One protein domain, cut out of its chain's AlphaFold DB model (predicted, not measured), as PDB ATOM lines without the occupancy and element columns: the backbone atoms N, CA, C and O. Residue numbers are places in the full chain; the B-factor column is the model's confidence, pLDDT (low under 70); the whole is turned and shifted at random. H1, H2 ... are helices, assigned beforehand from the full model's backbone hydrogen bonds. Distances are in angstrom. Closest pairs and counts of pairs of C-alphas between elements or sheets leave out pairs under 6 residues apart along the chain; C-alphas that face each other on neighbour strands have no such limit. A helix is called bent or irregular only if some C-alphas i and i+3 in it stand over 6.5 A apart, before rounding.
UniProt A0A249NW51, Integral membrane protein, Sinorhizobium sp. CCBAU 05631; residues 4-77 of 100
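What this domain is: This is residues 4 to 77 of the 100 residues of the protein "Integral membrane protein" of Sinorhizobium sp. CCBAU 05631 (UniProt A0A249NW51). What shape does the backbone make? It is a long, loose frame of helices: H1 runs along one side, and H2 and then H3 return one after the other along the other side, with an open gap between residues 20 to 29 of H1 and residues 47 to 57. After the far end of H1 the chain folds back into H2, which runs opposite ways to H1 at a shallow tilt, and H3 crosses the first half of H1 at a steep angle. How much is printed, and of what kind? There are 74 residues with three named helices, in the order H1, H2, H3, and no named strand; the class is all helix. How is it spread in space? The whole is loose, with a radius of gyration of the C-alphas of 16.0 A, and is a rod in outline, spanning 50 by 23 by 18 A.

How they stand to each other: How does the longest helix stand to the last one? H1, residues 4 to 34, touches H3, residues 56 to 77, with its residues 5 to 19 alone; the closest C-alphas, those of Gly 15 and Thr 65, are 5.2 A apart. They run opposite ways at a steep tilt of 50 degrees. Where does the remaining helix meet them? H2, residues 39 to 53, and H1 only just touch, with 3 pairs of C-alphas within 8 A, through residue 34 of H1 and residues 42 to 46 of H2; the closest C-alphas, those of Leu 34 and Gly 42, are 4.9 A apart. H1 and H2 form a helical hairpin, opposite ways at a shallow tilt of 19 degrees. H2 and H3 meet only through their link. Are the helix backbones complete? Every O i to N i+4 pair is within hydrogen-bond range in H2 and H3, and 25 of 27 are in H1.

Where its parts are: Where does H1 run? Its residues 4 to 34 cover 42.8 A, from C-alpha 4 at (4.862, 21.170, 27.738) to C-alpha 34 at (-32.087, 40.381, 37.747). It has a kink of 29 degrees near residue 27 and is only just irregular: C-alphas 28 and 31 are 6.6 A apart. Where do H2 and H3 run? H2, residues 39 to 53, covers 20.9 A, and H3, residues 56 to 77, covers 30.8 A and ends with C-alpha 77 at (5.402, 20.704, 43.996).

The domain as a whole: How large is it? The two C-alphas farthest apart, those of Leu 4 and Pro 38, are 50.6 A apart, while those of Leu 4 and Phe 77 are 16.3 A apart. Are there cuts or long links? The printed part has no cut, and the links H1 to H2 and H2 to H3 are tight. How confident is the model? The mean pLDDT of the printed part is 91.2, and no printed residue is under 70.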
ATOM      1  N   LEU A   4       6.174  21.637  27.270       77.44
ATOM      2  CA  LEU A   4       4.862  21.170  27.738       77.44
ATOM      3  C   LEU A   4       4.309  22.064  28.854       77.44
ATOM      4  O   LEU A   4       3.152  22.464  28.810       77.44
ATOM      5  N   VAL A   5       5.156  22.424  29.819       80.88
ATOM      6  CA  VAL A   5       4.795  23.325  30.922       80.88
ATOM      7  C   VAL A   5       4.329  24.699  30.418       80.88
ATOM      8  O   VAL A   5       3.228  25.095  30.790       80.88
ATOM      9  N   PRO A   6       5.064  25.421  29.545       83.75
ATOM     10  CA  PRO A   6       4.595  26.715  29.050       83.75
ATOM     11  C   PRO A   6       3.307  26.607  28.223       83.75
ATOM     12  O   PRO A   6       2.457  27.488  28.329       83.75
ATOM     13  N   ALA A   7       3.113  25.526  27.459       86.31
ATOM     14  CA  ALA A   7       1.870  25.300  26.722       86.31
ATOM     15  C   ALA A   7       0.668  25.069  27.658       86.31
ATOM     16  O   ALA A   7      -0.385  25.678  27.466       86.31
ATOM     17  N   LEU A   8       0.828  24.243  28.701       86.88
ATOM     18  CA  LEU A   8      -0.210  24.026  29.715       86.88
ATOM     19  C   LEU A   8      -0.507  25.306  30.502       86.88
ATOM     20  O   LEU A   8      -1.673  25.614  30.733       86.88
ATOM     21  N   SER A   9       0.521  26.072  30.872       87.12
ATOM     22  CA  SER A   9       0.357  27.363  31.545       87.12
ATOM     23  C   SER A   9      -0.398  28.363  30.675       87.12
ATOM     24  O   SER A   9      -1.298  29.034  31.165       87.12
ATOM     25  N   PHE A  10      -0.092  28.435  29.378       90.81
ATOM     26  CA  PHE A  10      -0.813  29.304  28.449       90.81
ATOM     27  C   PHE A  10      -2.294  28.917  28.340       90.81
ATOM     28  O   PHE A  10      -3.170  29.774  28.466       90.81
ATOM     29  N   ALA A  11      -2.586  27.620  28.197       89.94
ATOM     30  CA  ALA A  11      -3.957  27.115  28.196       89.94
ATOM     31  C   ALA A  11      -4.687  27.414  29.519       89.94
ATOM     32  O   ALA A  11      -5.842  27.837  29.502       89.94
ATOM     33  N   ALA A  12      -4.009  27.260  30.660       90.94
ATOM     34  CA  ALA A  12      -4.562  27.566  31.976       90.94
ATOM     35  C   ALA A  12      -4.843  29.066  32.158       90.94
ATOM     36  O   ALA A  12      -5.893  29.430  32.685       90.94
ATOM     37  N   VAL A  13      -3.962  29.950  31.679       93.19
ATOM     38  CA  VAL A  13      -4.184  31.406  31.705       93.19
ATOM     39  C   VAL A  13      -5.409  31.777  30.873       93.19
ATOM     40  O   VAL A  13      -6.273  32.497  31.365       93.19
ATOM     41  N   ILE A  14      -5.544  31.237  29.659       94.88
ATOM     42  CA  ILE A  14      -6.724  31.491  28.820       94.88
ATOM     43  C   ILE A  14      -7.996  30.978  29.500       94.88
ATOM     44  O   ILE A  14      -8.963  31.725  29.638       94.88
ATOM     45  N   GLY A  15      -7.993  29.723  29.955       91.94
ATOM     46  CA  GLY A  15      -9.146  29.116  30.619       91.94
ATOM     47  C   GLY A  15      -9.566  29.880  31.876       91.94
ATOM     48  O   GLY A  15     -10.747  30.176  32.070       91.94
ATOM     49  N   SER A  16      -8.593  30.278  32.699       92.50
ATOM     50  CA  SER A  16      -8.837  31.048  33.924       92.50
ATOM     51  C   SER A  16      -9.358  32.453  33.625       92.50
ATOM     52  O   SER A  16     -10.306  32.887  34.274       92.50
ATOM     53  N   GLY A  17      -8.825  33.132  32.604       94.69
ATOM     54  CA  GLY A  17      -9.306  34.437  32.153       94.69
ATOM     55  C   GLY A  17     -10.742  34.392  31.627       94.69
ATOM     56  O   GLY A  17     -11.549  35.251  31.984       94.69
ATOM     57  N   LEU A  18     -11.095  33.363  30.849       94.12
ATOM     58  CA  LEU A  18     -12.468  33.150  30.379       94.12
ATOM     59  C   LEU A  18     -13.442  32.957  31.548       94.12
ATOM     60  O   LEU A  18     -14.492  33.598  31.589       94.12
ATOM     61  N   MET A  19     -13.081  32.118  32.524       94.31
ATOM     62  CA  MET A  19     -13.916  31.879  33.706       94.31
ATOM     63  C   MET A  19     -14.016  33.112  34.604       94.31
ATOM     64  O   MET A  19     -15.106  33.453  35.061       94.31
ATOM     65  N   ALA A  20     -12.910  33.829  34.813       94.81
ATOM     66  CA  ALA A  20     -12.897  35.076  35.568       94.81
ATOM     67  C   ALA A  20     -13.803  36.134  34.921       94.81
ATOM     68  O   ALA A  20     -14.615  36.746  35.612       94.81
ATOM     69  N   GLY A  21     -13.720  36.312  33.599       95.56
ATOM     70  CA  GLY A  21     -14.576  37.237  32.854       95.56
ATOM     71  C   GLY A  21     -16.057  36.869  32.943       95.56
ATOM     72  O   GLY A  21     -16.893  37.737  33.193       95.56
ATOM     73  N   LEU A  22     -16.382  35.579  32.816       93.94
ATOM     74  CA  LEU A  22     -17.747  35.085  32.978       93.94
ATOM     75  C   LEU A  22     -18.303  35.412  34.369       93.94
ATOM     76  O   LEU A  22     -19.364  36.027  34.467       93.94
ATOM     77  N   PHE A  23     -17.594  35.038  35.437       92.75
ATOM     78  CA  PHE A  23     -18.043  35.302  36.808       92.75
ATOM     79  C   PHE A  23     -18.131  36.796  37.110       92.75
ATOM     80  O   PHE A  23     -19.062  37.233  37.789       92.75
ATOM     81  N   PHE A  24     -17.201  37.587  36.571       96.50
ATOM     82  CA  PHE A  24     -17.222  39.036  36.697       96.50
ATOM     83  C   PHE A  24     -18.498  39.626  36.090       96.50
ATOM     84  O   PHE A  24     -19.253  40.283  36.805       96.50
ATOM     85  N   VAL A  25     -18.794  39.337  34.817       96.69
ATOM     86  CA  VAL A  25     -20.013  39.819  34.140       96.69
ATOM     87  C   VAL A  25     -21.272  39.331  34.856       96.69
ATOM     88  O   VAL A  25     -22.227  40.097  35.023       96.69
ATOM     89  N   PHE A  26     -21.276  38.084  35.327       94.06
ATOM     90  CA  PHE A  26     -22.413  37.537  36.056       94.06
ATOM     91  C   PHE A  26     -22.699  38.325  37.337       94.06
ATOM     92  O   PHE A  26     -23.828  38.740  37.593       94.06
ATOM     93  N   SER A  27     -21.658  38.590  38.119       94.62
ATOM     94  CA  SER A  27     -21.775  39.290  39.395       94.62
ATOM     95  C   SER A  27     -22.122  40.771  39.214       94.62
ATOM     96  O   SER A  27     -23.077  41.274  39.813       94.62
ATOM     97  N   VAL A  28     -21.384  41.480  38.353       96.44
ATOM     98  CA  VAL A  28     -21.499  42.942  38.236       96.44
ATOM     99  C   VAL A  28     -22.649  43.394  37.345       96.44
ATOM    100  O   VAL A  28     -23.180  44.476  37.581       96.44
ATOM    101  N   CYS A  29     -23.070  42.588  36.367       96.12
ATOM    102  CA  CYS A  29     -24.114  42.961  35.411       96.12
ATOM    103  C   CYS A  29     -25.373  42.102  35.574       96.12
ATOM    104  O   CYS A  29     -26.438  42.649  35.860       96.12
ATOM    105  N   ILE A  30     -25.271  40.774  35.429       94.81
ATOM    106  CA  ILE A  30     -26.443  39.873  35.388       94.81
ATOM    107  C   ILE A  30     -27.213  39.930  36.712       94.81
ATOM    108  O   ILE A  30     -28.403  40.233  36.717       94.81
ATOM    109  N   MET A  31     -26.544  39.729  37.851       94.62
ATOM    110  CA  MET A  31     -27.199  39.756  39.166       94.62
ATOM    111  C   MET A  31     -27.776  41.135  39.502       94.62
ATOM    112  O   MET A  31     -28.795  41.244  40.184       94.62
ATOM    113  N   GLN A  32     -27.164  42.215  39.010       95.12
ATOM    114  CA  GLN A  32     -27.732  43.554  39.161       95.12
ATOM    115  C   GLN A  32     -28.977  43.759  38.296       95.12
ATOM    116  O   GLN A  32     -29.935  44.365  38.771       95.12
ATOM    117  N   ALA A  33     -28.979  43.252  37.063       94.19
ATOM    118  CA  ALA A  33     -30.127  43.311  36.169       94.19
ATOM    119  C   ALA A  33     -31.303  42.487  36.715       94.19
ATOM    120  O   ALA A  33     -32.412  43.005  36.801       94.19
ATOM    121  N   LEU A  34     -31.056  41.256  37.178       94.19
ATOM    122  CA  LEU A  34     -32.087  40.381  37.747       94.19
ATOM    123  C   LEU A  34     -32.743  40.979  38.998       94.19
ATOM    124  O   LEU A  34     -33.951  40.854  39.164       94.19
ATOM    125  N   ARG A  35     -31.984  41.692  39.842       93.19
ATOM    126  CA  ARG A  35     -32.538  42.403  41.012       93.19
ATOM    127  C   ARG A  35     -33.523  43.519  40.656       93.19
ATOM    128  O   ARG A  35     -34.246  43.971  41.537       93.19
ATOM    129  N   ARG A  36     -33.529  43.997  39.408       94.75
ATOM    130  CA  ARG A  36     -34.478  45.019  38.934       94.75
ATOM    131  C   ARG A  36     -35.785  44.418  38.418       94.75
ATOM    132  O   ARG A  36     -36.726  45.171  38.187       94.75
ATOM    133  N   LEU A  37     -35.846  43.101  38.213       94.25
ATOM    134  CA  LEU A  37     -37.059  42.409  37.788       94.25
ATOM    135  C   LEU A  37     -37.914  42.012  39.005       94.25
ATOM    136  O   LEU A  37     -37.378  41.816  40.098       94.25
ATOM    137  N   PRO A  38     -39.237  41.827  38.824       95.00
ATOM    138  CA  PRO A  38     -40.063  41.113  39.791       95.00
ATOM    139  C   PRO A  38     -39.438  39.754  40.129       95.00
ATOM    140  O   PRO A  38     -38.941  39.067  39.235       95.00
ATOM    141  N   ALA A  39     -39.480  39.353  41.403       92.06
ATOM    142  CA  ALA A  39     -38.763  38.172  41.896       92.06
ATOM    143  C   ALA A  39     -39.045  36.901  41.076       92.06
ATOM    144  O   ALA A  39     -38.122  36.168  40.732       92.06
ATOM    145  N   GLU A  40     -40.303  36.681  40.693       94.00
ATOM    146  CA  GLU A  40     -40.722  35.532  39.886       94.00
ATOM    147  C   GLU A  40     -40.060  35.516  38.496       94.00
ATOM    148  O   GLU A  40     -39.550  34.487  38.054       94.00
ATOM    149  N   GLN A  41     -39.968  36.678  37.843       94.00
ATOM    150  CA  GLN A  41     -39.310  36.816  36.542       94.00
ATOM    151  C   GLN A  41     -37.787  36.685  36.660       94.00
ATOM    152  O   GLN A  41     -37.154  36.067  35.805       94.00
ATOM    153  N   GLY A  42     -37.197  37.224  37.732       93.62
ATOM    154  CA  GLY A  42     -35.768  37.088  38.013       93.62
ATOM    155  C   GLY A  42     -35.352  35.627  38.215       93.62
ATOM    156  O   GLY A  42     -34.364  35.180  37.633       93.62
ATOM    157  N   VAL A  43     -36.138  34.858  38.978       94.69
ATOM    158  CA  VAL A  43     -35.912  33.418  39.187       94.69
ATOM    159  C   VAL A  43     -36.099  32.634  37.888       94.69
ATOM    160  O   VAL A  43     -35.253  31.803  37.555       94.69
ATOM    161  N   ALA A  44     -37.157  32.916  37.121       95.12
ATOM    162  CA  ALA A  44     -37.395  32.254  35.839       95.12
ATOM    163  C   ALA A  44     -36.241  32.490  34.847       95.12
ATOM    164  O   ALA A  44     -35.748  31.543  34.230       95.12
ATOM    165  N   ALA A  45     -35.756  33.731  34.750       94.88
ATOM    166  CA  ALA A  45     -34.611  34.083  33.915       94.88
ATOM    167  C   ALA A  45     -33.324  33.379  34.372       94.88
ATOM    168  O   ALA A  45     -32.601  32.824  33.546       94.88
ATOM    169  N   MET A  46     -33.054  33.342  35.681       95.19
ATOM    170  CA  MET A  46     -31.876  32.663  36.228       95.19
ATOM    171  C   MET A  46     -31.896  31.150  35.957       95.19
ATOM    172  O   MET A  46     -30.880  30.573  35.576       95.19
ATOM    173  N   ASN A  47     -33.058  30.503  36.081       94.56
ATOM    174  CA  ASN A  47     -33.210  29.082  35.759       94.56
ATOM    175  C   ASN A  47     -32.972  28.805  34.270       94.56
ATOM    176  O   ASN A  47     -32.268  27.853  33.934       94.56
ATOM    177  N   ALA A  48     -33.500  29.650  33.380       94.25
ATOM    178  CA  ALA A  48     -33.248  29.533  31.947       94.25
ATOM    179  C   ALA A  48     -31.750  29.669  31.621       94.25
ATOM    180  O   ALA A  48     -31.211  28.871  30.855       94.25
ATOM    181  N   ILE A  49     -31.056  30.621  32.254       92.81
ATOM    182  CA  ILE A  49     -29.601  30.784  32.116       92.81
ATOM    183  C   ILE A  49     -28.860  29.525  32.579       92.81
ATOM    184  O   ILE A  49     -27.967  29.059  31.875       92.81
ATOM    185  N   ASN A  50     -29.243  28.941  33.717       91.31
ATOM    186  CA  ASN A  50     -28.605  27.731  34.242       91.31
ATOM    187  C   ASN A  50     -28.769  26.519  33.313       91.31
ATOM    188  O   ASN A  50     -27.848  25.716  33.189       91.31
ATOM    189  N   VAL A  51     -29.906  26.396  32.624       93.38
ATOM    190  CA  VAL A  51     -30.107  25.341  31.616       93.38
ATOM    191  C   VAL A  51     -29.221  25.578  30.391       93.38
ATOM    192  O   VAL A  51     -28.591  24.649  29.897       93.38
ATOM    193  N   VAL A  52     -29.125  26.824  29.918       92.06
ATOM    194  CA  VAL A  52     -28.320  27.176  28.735       92.06
ATOM    195  C   VAL A  52     -26.819  27.041  29.003       92.06
ATOM    196  O   VAL A  52     -26.071  26.588  28.135       92.06
ATOM    197  N   ILE A  53     -26.362  27.422  30.200       89.75
ATOM    198  CA  ILE A  53     -24.942  27.369  30.561       89.75
ATOM    199  C   ILE A  53     -24.461  25.934  30.797       89.75
ATOM    200  O   ILE A  53     -23.271  25.663  30.658       89.75
ATOM    201  N   GLN A  54     -25.364  24.996  31.101       88.12
ATOM    202  CA  GLN A  54     -25.051  23.579  31.284       88.12
ATOM    203  C   GLN A  54     -24.822  22.866  29.936       88.12
ATOM    204  O   GLN A  54     -25.484  21.898  29.577       88.12
ATOM    205  N   ASN A  55     -23.839  23.351  29.180       89.31
ATOM    206  CA  ASN A  55     -23.384  22.797  27.912       89.31
ATOM    207  C   ASN A  55     -22.077  22.008  28.129       89.31
ATOM    208  O   ASN A  55     -21.193  22.500  28.839       89.31
ATOM    209  N   PRO A  56     -21.890  20.839  27.487       84.62
ATOM    210  CA  PRO A  56     -20.614  20.122  27.455       84.62
ATOM    211  C   PRO A  56     -19.378  20.998  27.196       84.62
ATOM    212  O   PRO A  56     -18.343  20.780  27.817       84.62
ATOM    213  N   LEU A  57     -19.475  22.017  26.334       86.50
ATOM    214  CA  LEU A  57     -18.378  22.958  26.069       86.50
ATOM    215  C   LEU A  57     -18.052  23.835  27.280       86.50
ATOM    216  O   LEU A  57     -16.881  24.019  27.613       86.50
ATOM    217  N   PHE A  58     -19.077  24.358  27.957       88.25
ATOM    218  CA  PHE A  58     -18.891  25.133  29.180       88.25
ATOM    219  C   PHE A  58     -18.293  24.260  30.280       88.25
ATOM    220  O   PHE A  58     -17.335  24.659  30.938       88.25
ATOM    221  N   PHE A  59     -18.807  23.039  30.427       88.69
ATOM    222  CA  PHE A  59     -18.289  22.073  31.383       88.69
ATOM    223  C   PHE A  59     -16.826  21.724  31.099       88.69
ATOM    224  O   PHE A  59     -16.010  21.743  32.014       88.69
ATOM    225  N   ALA A  60     -16.469  21.479  29.836       87.19
ATOM    226  CA  ALA A  60     -15.095  21.219  29.424       87.19
ATOM    227  C   ALA A  60     -14.177  22.416  29.701       87.19
ATOM    228  O   ALA A  60     -13.080  22.227  30.212       87.19
ATOM    229  N   ALA A  61     -14.621  23.646  29.430       88.19
ATOM    230  CA  ALA A  61     -13.847  24.839  29.759       88.19
ATOM    231  C   ALA A  61     -13.688  25.011  31.279       88.19
ATOM    232  O   ALA A  61     -12.590  25.289  31.757       88.19
ATOM    233  N   PHE A  62     -14.759  24.821  32.052       89.81
ATOM    234  CA  PHE A  62     -14.769  25.022  33.502       89.81
ATOM    235  C   PHE A  62     -13.942  23.951  34.222       89.81
ATOM    236  O   PHE A  62     -12.964  24.267  34.902       89.81
ATOM    237  N   MET A  63     -14.278  22.677  34.012       90.56
ATOM    238  CA  MET A  63     -13.551  21.547  34.593       90.56
ATOM    239  C   MET A  63     -12.150  21.407  34.015       90.56
ATOM    240  O   MET A  63     -11.216  21.140  34.764       90.56
ATOM    241  N   GLY A  64     -11.973  21.618  32.711       88.62
ATOM    242  CA  GLY A  64     -10.663  21.549  32.069       88.62
ATOM    243  C   GLY A  64      -9.697  22.582  32.640       88.62
ATOM    244  O   GLY A  64      -8.563  22.238  32.957       88.62
ATOM    245  N   THR A  65     -10.157  23.816  32.871       90.75
ATOM    246  CA  THR A  65      -9.342  24.851  33.527       90.75
ATOM    247  C   THR A  65      -9.001  24.472  34.967       90.75
ATOM    248  O   THR A  65      -7.850  24.610  35.378       90.75
ATOM    249  N   ALA A  66      -9.972  23.958  35.732       89.75
ATOM    250  CA  ALA A  66      -9.741  23.525  37.109       89.75
ATOM    251  C   ALA A  66      -8.716  22.379  37.188       89.75
ATOM    252  O   ALA A  66      -7.763  22.449  37.964       89.75
ATOM    253  N   LEU A  67      -8.868  21.357  36.340       91.75
ATOM    254  CA  LEU A  67      -7.943  20.227  36.250       91.75
ATOM    255  C   LEU A  67      -6.545  20.674  35.812       91.75
ATOM    256  O   LEU A  67      -5.564  20.259  36.425       91.75
ATOM    257  N   LEU A  68      -6.442  21.550  34.806       91.50
ATOM    258  CA  LEU A  68      -5.164  22.131  34.385       91.50
ATOM    259  C   LEU A  68      -4.474  22.867  35.537       91.50
ATOM    260  O   LEU A  68      -3.277  22.682  35.742       91.50
ATOM    261  N   GLY A  69      -5.224  23.646  36.320       88.56
ATOM    262  CA  GLY A  69      -4.706  24.315  37.512       88.56
ATOM    263  C   GLY A  69      -4.144  23.329  38.537       88.56
ATOM    264  O   GLY A  69      -3.011  23.490  38.984       88.56
ATOM    265  N   VAL A  70      -4.889  22.267  38.859       90.50
ATOM    266  CA  VAL A  70      -4.435  21.218  39.791       90.50
ATOM    267  C   VAL A  70      -3.180  20.511  39.276       90.50
ATOM    268  O   VAL A  70      -2.239  20.309  40.041       90.50
ATOM    269  N   ILE A  71      -3.128  20.177  37.982       89.06
ATOM    270  CA  ILE A  71      -1.960  19.540  37.355       89.06
ATOM    271  C   ILE A  71      -0.734  20.452  37.448       89.06
ATOM    272  O   ILE A  71       0.345  19.984  37.806       89.06
ATOM    273  N   LEU A  72      -0.888  21.747  37.163       88.00
ATOM    274  CA  LEU A  72       0.205  22.715  37.250       88.00
ATOM    275  C   LEU A  72       0.689  22.909  38.690       88.00
ATOM    276  O   LEU A  72       1.894  22.967  38.915       88.00
ATOM    277  N   ILE A  73      -0.222  22.950  39.665       87.94
ATOM    278  CA  ILE A  73       0.129  23.016  41.090       87.94
ATOM    279  C   ILE A  73       0.901  21.759  41.507       87.94
ATOM    280  O   ILE A  73       1.977  21.866  42.091       87.94
ATOM    281  N   ALA A  74       0.402  20.567  41.173       87.69
ATOM    282  CA  ALA A  74       1.083  19.311  41.480       87.69
ATOM    283  C   ALA A  74       2.468  19.244  40.818       87.69
ATOM    284  O   ALA A  74       3.451  18.884  41.465       87.69
ATOM    285  N   ALA A  75       2.572  19.661  39.554       85.44
ATOM    286  CA  ALA A  75       3.843  19.746  38.848       85.44
ATOM    287  C   ALA A  75       4.809  20.734  39.520       85.44
ATOM    288  O   ALA A  75       5.999  20.444  39.635       85.44
ATOM    289  N   ALA A  76       4.312  21.867  40.019       84.31
ATOM    290  CA  ALA A  76       5.119  22.816  40.774       84.31
ATOM    291  C   ALA A  76       5.642  22.216  42.089       84.31
ATOM    292  O   ALA A  76       6.781  22.477  42.451       84.31
ATOM    293  N   PHE A  77       4.887  21.370  42.790       84.38
ATOM    294  CA  PHE A  77       5.402  20.704  43.996       84.38
ATOM    295  C   PHE A  77       6.426  19.604  43.693       84.38
ATOM    296  O   PHE A  77       7.374  19.431  44.453       84.38
TER     297      PHE A  77